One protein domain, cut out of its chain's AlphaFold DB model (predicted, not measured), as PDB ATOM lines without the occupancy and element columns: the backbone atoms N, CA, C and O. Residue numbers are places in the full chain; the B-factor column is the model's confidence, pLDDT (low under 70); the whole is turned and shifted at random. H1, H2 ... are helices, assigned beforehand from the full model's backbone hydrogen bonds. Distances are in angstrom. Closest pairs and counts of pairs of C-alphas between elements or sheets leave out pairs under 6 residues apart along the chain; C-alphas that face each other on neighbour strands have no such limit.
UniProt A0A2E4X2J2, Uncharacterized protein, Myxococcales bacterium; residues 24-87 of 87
ATOM      1  N   GLU A  24     617.886 734.570 682.691       96.81
ATOM      2  CA  GLU A  24     616.799 733.603 682.856       96.81
ATOM      3  C   GLU A  24     617.194 732.491 683.830       96.81
ATOM      4  O   GLU A  24     616.395 732.105 684.677       96.81
ATOM      5  N   CYS A  25     618.436 731.999 683.765       98.00
ATOM      6  CA  CYS A  25     618.910 731.018 684.741       98.00
ATOM      7  C   CYS A  25     619.154 731.624 686.120       98.00
ATOM      8  O   CYS A  25     618.876 730.957 687.113       98.00
ATOM      9  N   ALA A  26     619.607 732.876 686.200       98.12
ATOM     10  CA  ALA A  26     619.710 733.574 687.478       98.12
ATOM     11  C   ALA A  26     618.330 733.714 688.155       98.12
ATOM     12  O   ALA A  26     618.192 733.409 689.341       98.12
ATOM     13  N   GLN A  27     617.295 734.095 687.395       98.06
ATOM     14  CA  GLN A  27     615.920 734.176 687.899       98.06
ATOM     15  C   GLN A  27     615.375 732.793 688.278       98.06
ATOM     16  O   GLN A  27     614.831 732.633 689.367       98.06
ATOM     17  N   TYR A  28     615.566 731.778 687.431       98.12
ATOM     18  CA  TYR A  28     615.129 730.408 687.713       98.12
ATOM     19  C   TYR A  28     615.729 729.865 689.015       98.12
ATOM     20  O   TYR A  28     614.999 729.355 689.860       98.12
ATOM     21  N   VAL A  29     617.042 730.017 689.213       98.12
ATOM     22  CA  VAL A  29     617.729 729.590 690.441       98.12
ATOM     23  C   VAL A  29     617.168 730.310 691.668       98.12
ATOM     24  O   VAL A  29     616.885 729.665 692.676       98.12
ATOM     25  N   SER A  30     616.986 731.631 691.586       97.94
ATOM     26  CA  SER A  30     616.413 732.423 692.681       97.94
ATOM     27  C   SER A  30     614.990 731.970 693.023       97.94
ATOM     28  O   SER A  30     614.662 731.752 694.188       97.94
ATOM     29  N   CYS A  31     614.167 731.750 691.997       97.94
ATOM     30  CA  CYS A  31     612.802 731.268 692.133       97.94
ATOM     31  C   CYS A  31     612.732 729.892 692.807       97.94
ATOM     32  O   CYS A  31     611.998 729.715 693.776       97.94
ATOM     33  N   VAL A  32     613.532 728.930 692.335       97.06
ATOM     34  CA  VAL A  32     613.588 727.580 692.915       97.06
ATOM     35  C   VAL A  32     614.018 727.632 694.379       97.06
ATOM     36  O   VAL A  32     613.387 726.982 695.202       97.06
ATOM     37  N   ARG A  33     615.020 728.447 694.732       97.12
ATOM     38  CA  ARG A  33     615.442 728.613 696.134       97.12
ATOM     39  C   ARG A  33     614.333 729.193 697.009       97.12
ATOM     40  O   ARG A  33     614.104 728.684 698.097       97.12
ATOM     41  N   ALA A  34     613.624 730.213 696.529       96.75
ATOM     42  CA  ALA A  34     612.520 730.808 697.276       96.75
ATOM     43  C   ALA A  34     611.358 729.818 697.487       96.75
ATOM     44  O   ALA A  34     610.755 729.795 698.557       96.75
ATOM     45  N   MET A  35     611.065 728.977 696.489       95.31
ATOM     46  CA  MET A  35     610.064 727.911 696.613       95.31
ATOM     47  C   MET A  35     610.519 726.796 697.562       95.31
ATOM     48  O   MET A  35     609.748 726.324 698.394       95.31
ATOM     49  N   ASP A  36     611.783 726.382 697.462       96.38
ATOM     50  CA  ASP A  36     612.379 725.381 698.344       96.38
ATOM     51  C   ASP A  36     612.317 725.836 699.814       96.38
ATOM     52  O   ASP A  36     611.967 725.045 700.691       96.38
ATOM     53  N   GLU A  37     612.594 727.119 700.080       95.31
ATOM     54  CA  GLU A  37     612.481 727.729 701.409       95.31
ATOM     55  C   GLU A  37     611.044 727.703 701.951       95.31
ATOM     56  O   GLU A  37     610.854 727.407 703.133       95.31
ATOM     57  N   SER A  38     610.029 727.968 701.118       90.88
ATOM     58  CA  SER A  38     608.626 727.932 701.558       90.88
ATOM     59  C   SER A  38     608.105 726.517 701.809       90.88
ATOM     60  O   SER A  38     607.281 726.317 702.699       90.88
ATOM     61  N   GLU A  39     608.593 725.537 701.049       91.00
ATOM     62  CA  GLU A  39     608.139 724.141 701.110       91.00
ATOM     63  C   GLU A  39     609.012 723.266 702.032       91.00
ATOM     64  O   GLU A  39     608.680 722.114 702.313       91.00
ATOM     65  N   GLY A  40     610.140 723.793 702.522       94.56
ATOM     66  CA  GLY A  40     611.085 723.055 703.361       94.56
ATOM     67  C   GLY A  40     611.788 721.910 702.623       94.56
ATOM     68  O   GLY A  40     612.138 720.900 703.238       94.56
ATOM     69  N   VAL A  41     611.973 722.046 701.309       95.50
ATOM     70  CA  VAL A  41     612.636 721.052 700.450       95.50
ATOM     71  C   VAL A  41     613.961 721.592 699.913       95.50
ATOM     72  O   VAL A  41     614.409 722.680 700.264       95.50
ATOM     73  N   THR A  42     614.664 720.798 699.108       96.00
ATOM     74  CA  THR A  42     615.876 721.257 698.426       96.00
ATOM     75  C   THR A  42     615.962 720.635 697.047       96.00
ATOM     76  O   THR A  42     616.075 719.417 696.892       96.00
ATOM     77  N   THR A  43     615.976 721.497 696.046       96.12
ATOM     78  CA  THR A  43     616.141 721.166 694.644       96.12
ATOM     79  C   THR A  43     617.590 721.419 694.241       96.12
ATOM     80  O   THR A  43     618.165 722.482 694.479       96.12
ATOM     81  N   ASN A  44     618.223 720.442 693.589       96.19
ATOM     82  CA  ASN A  44     619.586 720.624 693.099       96.19
ATOM     83  C   ASN A  44     619.605 721.458 691.805       96.19
ATOM     84  O   ASN A  44     619.522 720.914 690.702       96.19
ATOM     85  N   ALA A  45     619.779 722.774 691.950       96.00
ATOM     86  CA  ALA A  45     619.951 723.716 690.844       96.00
ATOM     87  C   ALA A  45     621.429 724.019 690.507       96.00
ATOM     88  O   ALA A  45     621.697 724.849 689.639       96.00
ATOM     89  N   ALA A  46     622.394 723.320 691.123       97.38
ATOM     90  CA  ALA A  46     623.825 723.655 691.066       97.38
ATOM     91  C   ALA A  46     624.388 723.756 689.639       97.38
ATOM     92  O   ALA A  46     625.303 724.529 689.369       97.38
ATOM     93  N   ARG A  47     623.831 722.994 688.690       97.12
ATOM     94  CA  ARG A  47     624.264 723.042 687.287       97.12
ATOM     95  C   ARG A  47     624.003 724.393 686.611       97.12
ATOM     96  O   ARG A  47     624.709 724.701 685.657       97.12
ATOM     97  N   PHE A  48     623.004 725.143 687.080       97.75
ATOM     98  CA  PHE A  48     622.555 726.415 686.512       97.75
ATOM     99  C   PHE A  48     623.197 727.638 687.184       97.75
ATOM    100  O   PHE A  48     623.104 728.730 686.631       97.75
ATOM    101  N   GLU A  49     623.848 727.470 688.340       97.19
ATOM    102  CA  GLU A  49     624.620 728.508 689.054       97.19
ATOM    103  C   GLU A  49     625.777 729.052 688.202       97.19
ATOM    104  O   GLU A  49     626.186 728.344 687.284       97.19
ATOM    105  N   PRO A  50     626.347 730.242 688.480       96.50
ATOM    106  CA  PRO A  50     627.390 730.848 687.640       96.50
ATOM    107  C   PRO A  50     628.621 729.971 687.372       96.50
ATOM    108  O   PRO A  50     629.184 730.016 686.281       96.50
ATOM    109  N   GLU A  51     629.003 729.132 688.329       94.69
ATOM    110  CA  GLU A  51     630.125 728.190 688.256       94.69
ATOM    111  C   GLU A  51     629.672 726.765 687.876       94.69
ATOM    112  O   GLU A  51     630.452 725.811 687.907       94.69
ATOM    113  N   GLY A  52     628.392 726.604 687.541       95.44
ATOM    114  CA  GLY A  52     627.765 725.340 687.193       95.44
ATOM    115  C   GLY A  52     628.156 724.815 685.811       95.44
ATOM    116  O   GLY A  52     628.623 725.533 684.925       95.44
ATOM    117  N   ALA A  53     627.898 723.524 685.595       95.88
ATOM    118  CA  ALA A  53     628.264 722.815 684.366       95.88
ATOM    119  C   ALA A  53     627.622 723.378 683.080       95.88
ATOM    120  O   ALA A  53     628.067 723.045 681.983       95.88
ATOM    121  N   CYS A  54     626.583 724.210 683.187       96.62
ATOM    122  CA  CYS A  54     625.935 724.850 682.044       96.62
ATOM    123  C   CYS A  54     626.855 725.786 681.252       96.62
ATOM    124  O   CYS A  54     626.639 725.980 680.061       96.62
ATOM    125  N   TRP A  55     627.881 726.349 681.886       94.88
ATOM    126  CA  TRP A  55     628.616 727.488 681.332       94.88
ATOM    127  C   TRP A  55     629.979 727.119 680.738       94.88
ATOM    128  O   TRP A  55     630.681 727.982 680.232       94.88
ATOM    129  N   GLY A  56     630.330 725.829 680.715       92.56
ATOM    130  CA  GLY A  56     631.602 725.345 680.161       92.56
ATOM    131  C   GLY A  56     631.712 725.383 678.629       92.56
ATOM    132  O   GLY A  56     632.723 724.957 678.080       92.56
ATOM    133  N   GLY A  57     630.675 725.835 677.918       93.50
ATOM    134  CA  GLY A  57     630.694 725.959 676.462       93.50
ATOM    135  C   GLY A  57     629.391 726.532 675.894       93.50
ATOM    136  O   GLY A  57     628.339 726.422 676.529       93.50
ATOM    137  N   PRO A  58     629.432 727.165 674.706       94.00
ATOM    138  CA  PRO A  58     628.309 727.938 674.165       94.00
ATOM    139  C   PRO A  58     627.050 727.097 673.926       94.00
ATOM    140  O   PRO A  58     625.937 727.568 674.157       94.00
ATOM    141  N   GLU A  59     627.211 725.841 673.512       94.69
ATOM    142  CA  GLU A  59     626.096 724.913 673.298       94.69
ATOM    143  C   GLU A  59     625.392 724.554 674.612       94.69
ATOM    144  O   GLU A  59     624.162 724.591 674.688       94.69
ATOM    145  N   GLY A  60     626.174 724.264 675.659       95.00
ATOM    146  CA  GLY A  60     625.664 724.003 677.006       95.00
ATOM    147  C   GLY A  60     624.929 725.214 677.570       95.00
ATOM    148  O   GLY A  60     623.803 725.079 678.048       95.00
ATOM    149  N   ALA A  61     625.511 726.403 677.407       97.12
ATOM    150  CA  ALA A  61     624.921 727.646 677.883       97.12
ATOM    151  C   ALA A  61     623.574 727.913 677.204       97.12
ATOM    152  O   ALA A  61     622.574 728.149 677.879       97.12
ATOM    153  N   ALA A  62     623.509 727.771 675.877       97.12
ATOM    154  CA  ALA A  62     622.275 727.946 675.119       97.12
ATOM    155  C   ALA A  62     621.188 726.925 675.502       97.12
ATOM    156  O   ALA A  62     620.004 727.269 675.550       97.12
ATOM    157  N   LEU A  63     621.565 725.667 675.761       97.88
ATOM    158  CA  LEU A  63     620.636 724.641 676.240       97.88
ATOM    159  C   LEU A  63     620.092 724.980 677.629       97.88
ATOM    160  O   LEU A  63     618.885 724.891 677.845       97.88
ATOM    161  N   CYS A  64     620.962 725.398 678.547       98.25
ATOM    162  CA  CYS A  64     620.561 725.736 679.904       98.25
ATOM    163  C   CYS A  64     619.687 726.983 679.965       98.25
ATOM    164  O   CYS A  64     618.661 726.938 680.634       98.25
ATOM    165  N   THR A  65     620.002 728.038 679.208       98.38
ATOM    166  CA  THR A  65     619.134 729.219 679.106       98.38
ATOM    167  C   THR A  65     617.715 728.827 678.698       98.38
ATOM    168  O   THR A  65     616.768 729.194 679.386       98.38
ATOM    169  N   ARG A  66     617.550 727.998 677.655       98.56
ATOM    170  CA  ARG A  66     616.216 727.517 677.244       98.56
ATOM    171  C   ARG A  66     615.521 726.695 678.328       98.56
ATOM    172  O   ARG A  66     614.313 726.832 678.503       98.56
ATOM    173  N   ALA A  67     616.263 725.844 679.033       98.25
ATOM    174  CA  ALA A  67     615.711 725.043 680.120       98.25
ATOM    175  C   ALA A  67     615.220 725.921 681.283       98.25
ATOM    176  O   ALA A  67     614.122 725.697 681.781       98.25
ATOM    177  N   CYS A  68     615.990 726.940 681.672       98.50
ATOM    178  CA  CYS A  68     615.610 727.886 682.718       98.50
ATOM    179  C   CYS A  68     614.387 728.719 682.320       98.50
ATOM    180  O   CYS A  68     613.461 728.843 683.118       98.50
ATOM    181  N   SER A  69     614.336 729.226 681.080       98.25
ATOM    182  CA  SER A  69     613.154 729.930 680.562       98.25
ATOM    183  C   SER A  69     611.910 729.043 680.598       98.25
ATOM    184  O   SER A  69     610.903 729.427 681.180       98.25
ATOM    185  N   GLY A  70     611.995 727.820 680.061       98.25
ATOM    186  CA  GLY A  70     610.865 726.887 680.077       98.25
ATOM    187  C   GLY A  70     610.456 726.456 681.490       98.25
ATOM    188  O   GLY A  70     609.274 726.266 681.758       98.25
ATOM    189  N   GLY A  71     611.418 726.332 682.406       97.12
ATOM    190  CA  GLY A  71     611.160 726.064 683.820       97.12
ATOM    191  C   GLY A  71     610.415 727.209 684.506       97.12
ATOM    192  O   GLY A  71     609.450 726.954 685.221       97.12
ATOM    193  N   LEU A  72     610.815 728.459 684.255       97.12
ATOM    194  CA  LEU A  72     610.108 729.642 684.752       97.12
ATOM    195  C   LEU A  72     608.690 729.731 684.187       97.12
ATOM    196  O   LEU A  72     607.757 729.946 684.955       97.12
ATOM    197  N   ASP A  73     608.518 729.516 682.883       97.44
ATOM    198  CA  ASP A  73     607.196 729.517 682.247       97.44
ATOM    199  C   ASP A  73     606.284 728.451 682.864       97.44
ATOM    200  O   ASP A  73     605.124 728.720 683.174       97.44
ATOM    201  N   TYR A  74     606.820 727.249 683.104       96.88
ATOM    202  CA  TYR A  74     606.093 726.183 683.786       96.88
ATOM    203  C   TYR A  74     605.688 726.584 685.208       96.88
ATOM    204  O   TYR A  74     604.525 726.424 685.572       96.88
ATOM    205  N   ILE A  75     606.616 727.127 686.004       95.19
ATOM    206  CA  ILE A  75     606.335 727.558 687.379       95.19
ATOM    207  C   ILE A  75     605.248 728.644 687.381       95.19
ATOM    208  O   ILE A  75     604.252 728.510 688.088       95.19
ATOM    209  N   LYS A  76     605.376 729.664 686.524       94.88
ATOM    210  CA  LYS A  76     604.387 730.743 686.365       94.88
ATOM    211  C   LYS A  76     603.003 730.237 685.956       94.88
ATOM    212  O   LYS A  76     602.002 730.828 686.341       94.88
ATOM    213  N   ALA A  77     602.935 729.155 685.181       95.81
ATOM    214  CA  ALA A  77     601.670 728.556 684.764       95.81
ATOM    215  C   ALA A  77     601.058 727.621 685.822       95.81
ATOM    216  O   ALA A  77     599.836 727.495 685.887       95.81
ATOM    217  N   ALA A  78     601.885 726.938 686.617       94.88
ATOM    218  CA  ALA A  78     601.439 725.918 687.565       94.88
ATOM    219  C   ALA A  78     600.998 726.481 688.927       94.88
ATOM    220  O   ALA A  78     600.190 725.844 689.604       94.88
ATOM    221  N   TYR A  79     601.500 727.650 689.330       92.00
ATOM    222  CA  TYR A  79     601.300 728.193 690.674       92.00
ATOM    223  C   TYR A  79     600.681 729.593 690.620       92.00
ATOM    224  O   TYR A  79     601.164 730.468 689.908       92.00
ATOM    225  N   ALA A  80     599.606 729.801 691.386       88.50
ATOM    226  CA  ALA A  80     598.910 731.088 691.458       88.50
ATOM    227  C   ALA A  80     599.611 732.088 692.392       88.50
ATOM    228  O   ALA A  80     599.655 733.279 692.095       88.50
ATOM    229  N   ASP A  81     600.187 731.589 693.487       90.38
ATOM    230  CA  ASP A  81     600.868 732.386 694.505       90.38
ATOM    231  C   ASP A  81     602.360 732.057 694.478       90.38
ATOM    232  O   ASP A  81     602.804 731.045 695.017       90.38
ATOM    233  N   LEU A  82     603.130 732.901 693.795       91.75
ATOM    234  CA  LEU A  82     604.564 732.709 693.601       91.75
ATOM    235  C   LEU A  82     605.391 733.723 694.396       91.75
ATOM    236  O   LEU A  82     605.006 734.897 694.453       91.75
ATOM    237  N   PRO A  83     606.561 733.317 694.930       92.62
ATOM    238  CA  PRO A  83     607.531 734.251 695.493       92.62
ATOM    239  C   PRO A  83     607.916 735.349 694.495       92.62
ATOM    240  O   PRO A  83     607.960 735.105 693.290       92.62
ATOM    241  N   GLU A  84     608.281 736.536 694.987       91.19
ATOM    242  CA  GLU A  84     608.731 737.661 694.144       91.19
ATOM    243  C   GLU A  84     609.903 737.266 693.229       91.19
ATOM    244  O   GLU A  84     609.959 737.664 692.070       91.19
ATOM    245  N   ALA A  85     610.787 736.383 693.705       93.38
ATOM    246  CA  ALA A  85     611.898 735.833 692.929       93.38
ATOM    247  C   ALA A  85     611.475 735.082 691.646       93.38
ATOM    248  O   ALA A  85     612.303 734.875 690.758       93.38
ATOM    249  N   CYS A  86     610.211 734.663 691.553       91.12
ATOM    250  CA  CYS A  86     609.640 733.940 690.421       91.12
ATOM    251  C   CYS A  86     608.852 734.828 689.450       91.12
ATOM    252  O   CYS A  86     608.414 734.306 688.428       91.12
ATOM    253  N   GLN A  87     608.634 736.115 689.750       84.25
ATOM    254  CA  GLN A  87     607.788 737.029 688.965       84.25
ATOM    255  C   GLN A  87     608.604 737.730 687.873       84.25
ATOM    256  O   GLN A  87     608.178 737.653 686.692       84.25
TER     257      GLN A  87
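Overview. This is residues 24 to 87 of the 87 residues of an uncharacterized protein of Myxococcales bacterium (UniProt A0A2E4X2J2). One long helix, H2, makes one side of the domain, and the shorter H1 packs with its first residues, 24 to 28, on residues 64 to 72 in H2's middle and then slants away, so that the two helices open like a branch from a stem. A long link, residues 40 to 57, leads from the far end of H1 back to the beginning of H2, and the tail, residues 79 to 87, folds back from the end of H2 towards H1. The printed part has 64 residues with two named helices, H1 then H2, and no named strand; the class is all helix. It is compact, with a radius of gyration of the C-alphas of 11.8 A, and elongated, with spans of 35 by 21 by 14 A.

Arrangement. H2, residues 58 to 78, is the longest helix. H1, residues 24 to 39, touches it with residues 24 to 28 alone, and H2 touches H1 with residues 64 to 72 alone. Their closest C-alphas, those of Cys 25 and Cys 68, are 5.0 A apart. The helices run the same way at a steep tilt of 44 degrees, and their centres are 12.8 A apart. In H1 and H2 every O i to N i+4 pair is within hydrogen-bond range.

Along the chain. H2 has 21 residues and measures 30.1 A from C-alpha 58 at (628.309, 727.938, 674.165) to C-alpha 78 at (601.439, 725.918, 687.565). H1 has 16 residues and measures 22.3 A, beginning with C-alpha 24 at (616.799, 733.603, 682.856).

Size, cuts and confidence. The two C-alphas farthest apart are those of Gly 57 and Ala 80, at 35.5 A. The printed part has no cut and ends at residue 87, the chain's last. The link from H1 to H2, 18 residues, is long. The mean pLDDT of the printed part is 95.6, and no printed residue is under 70.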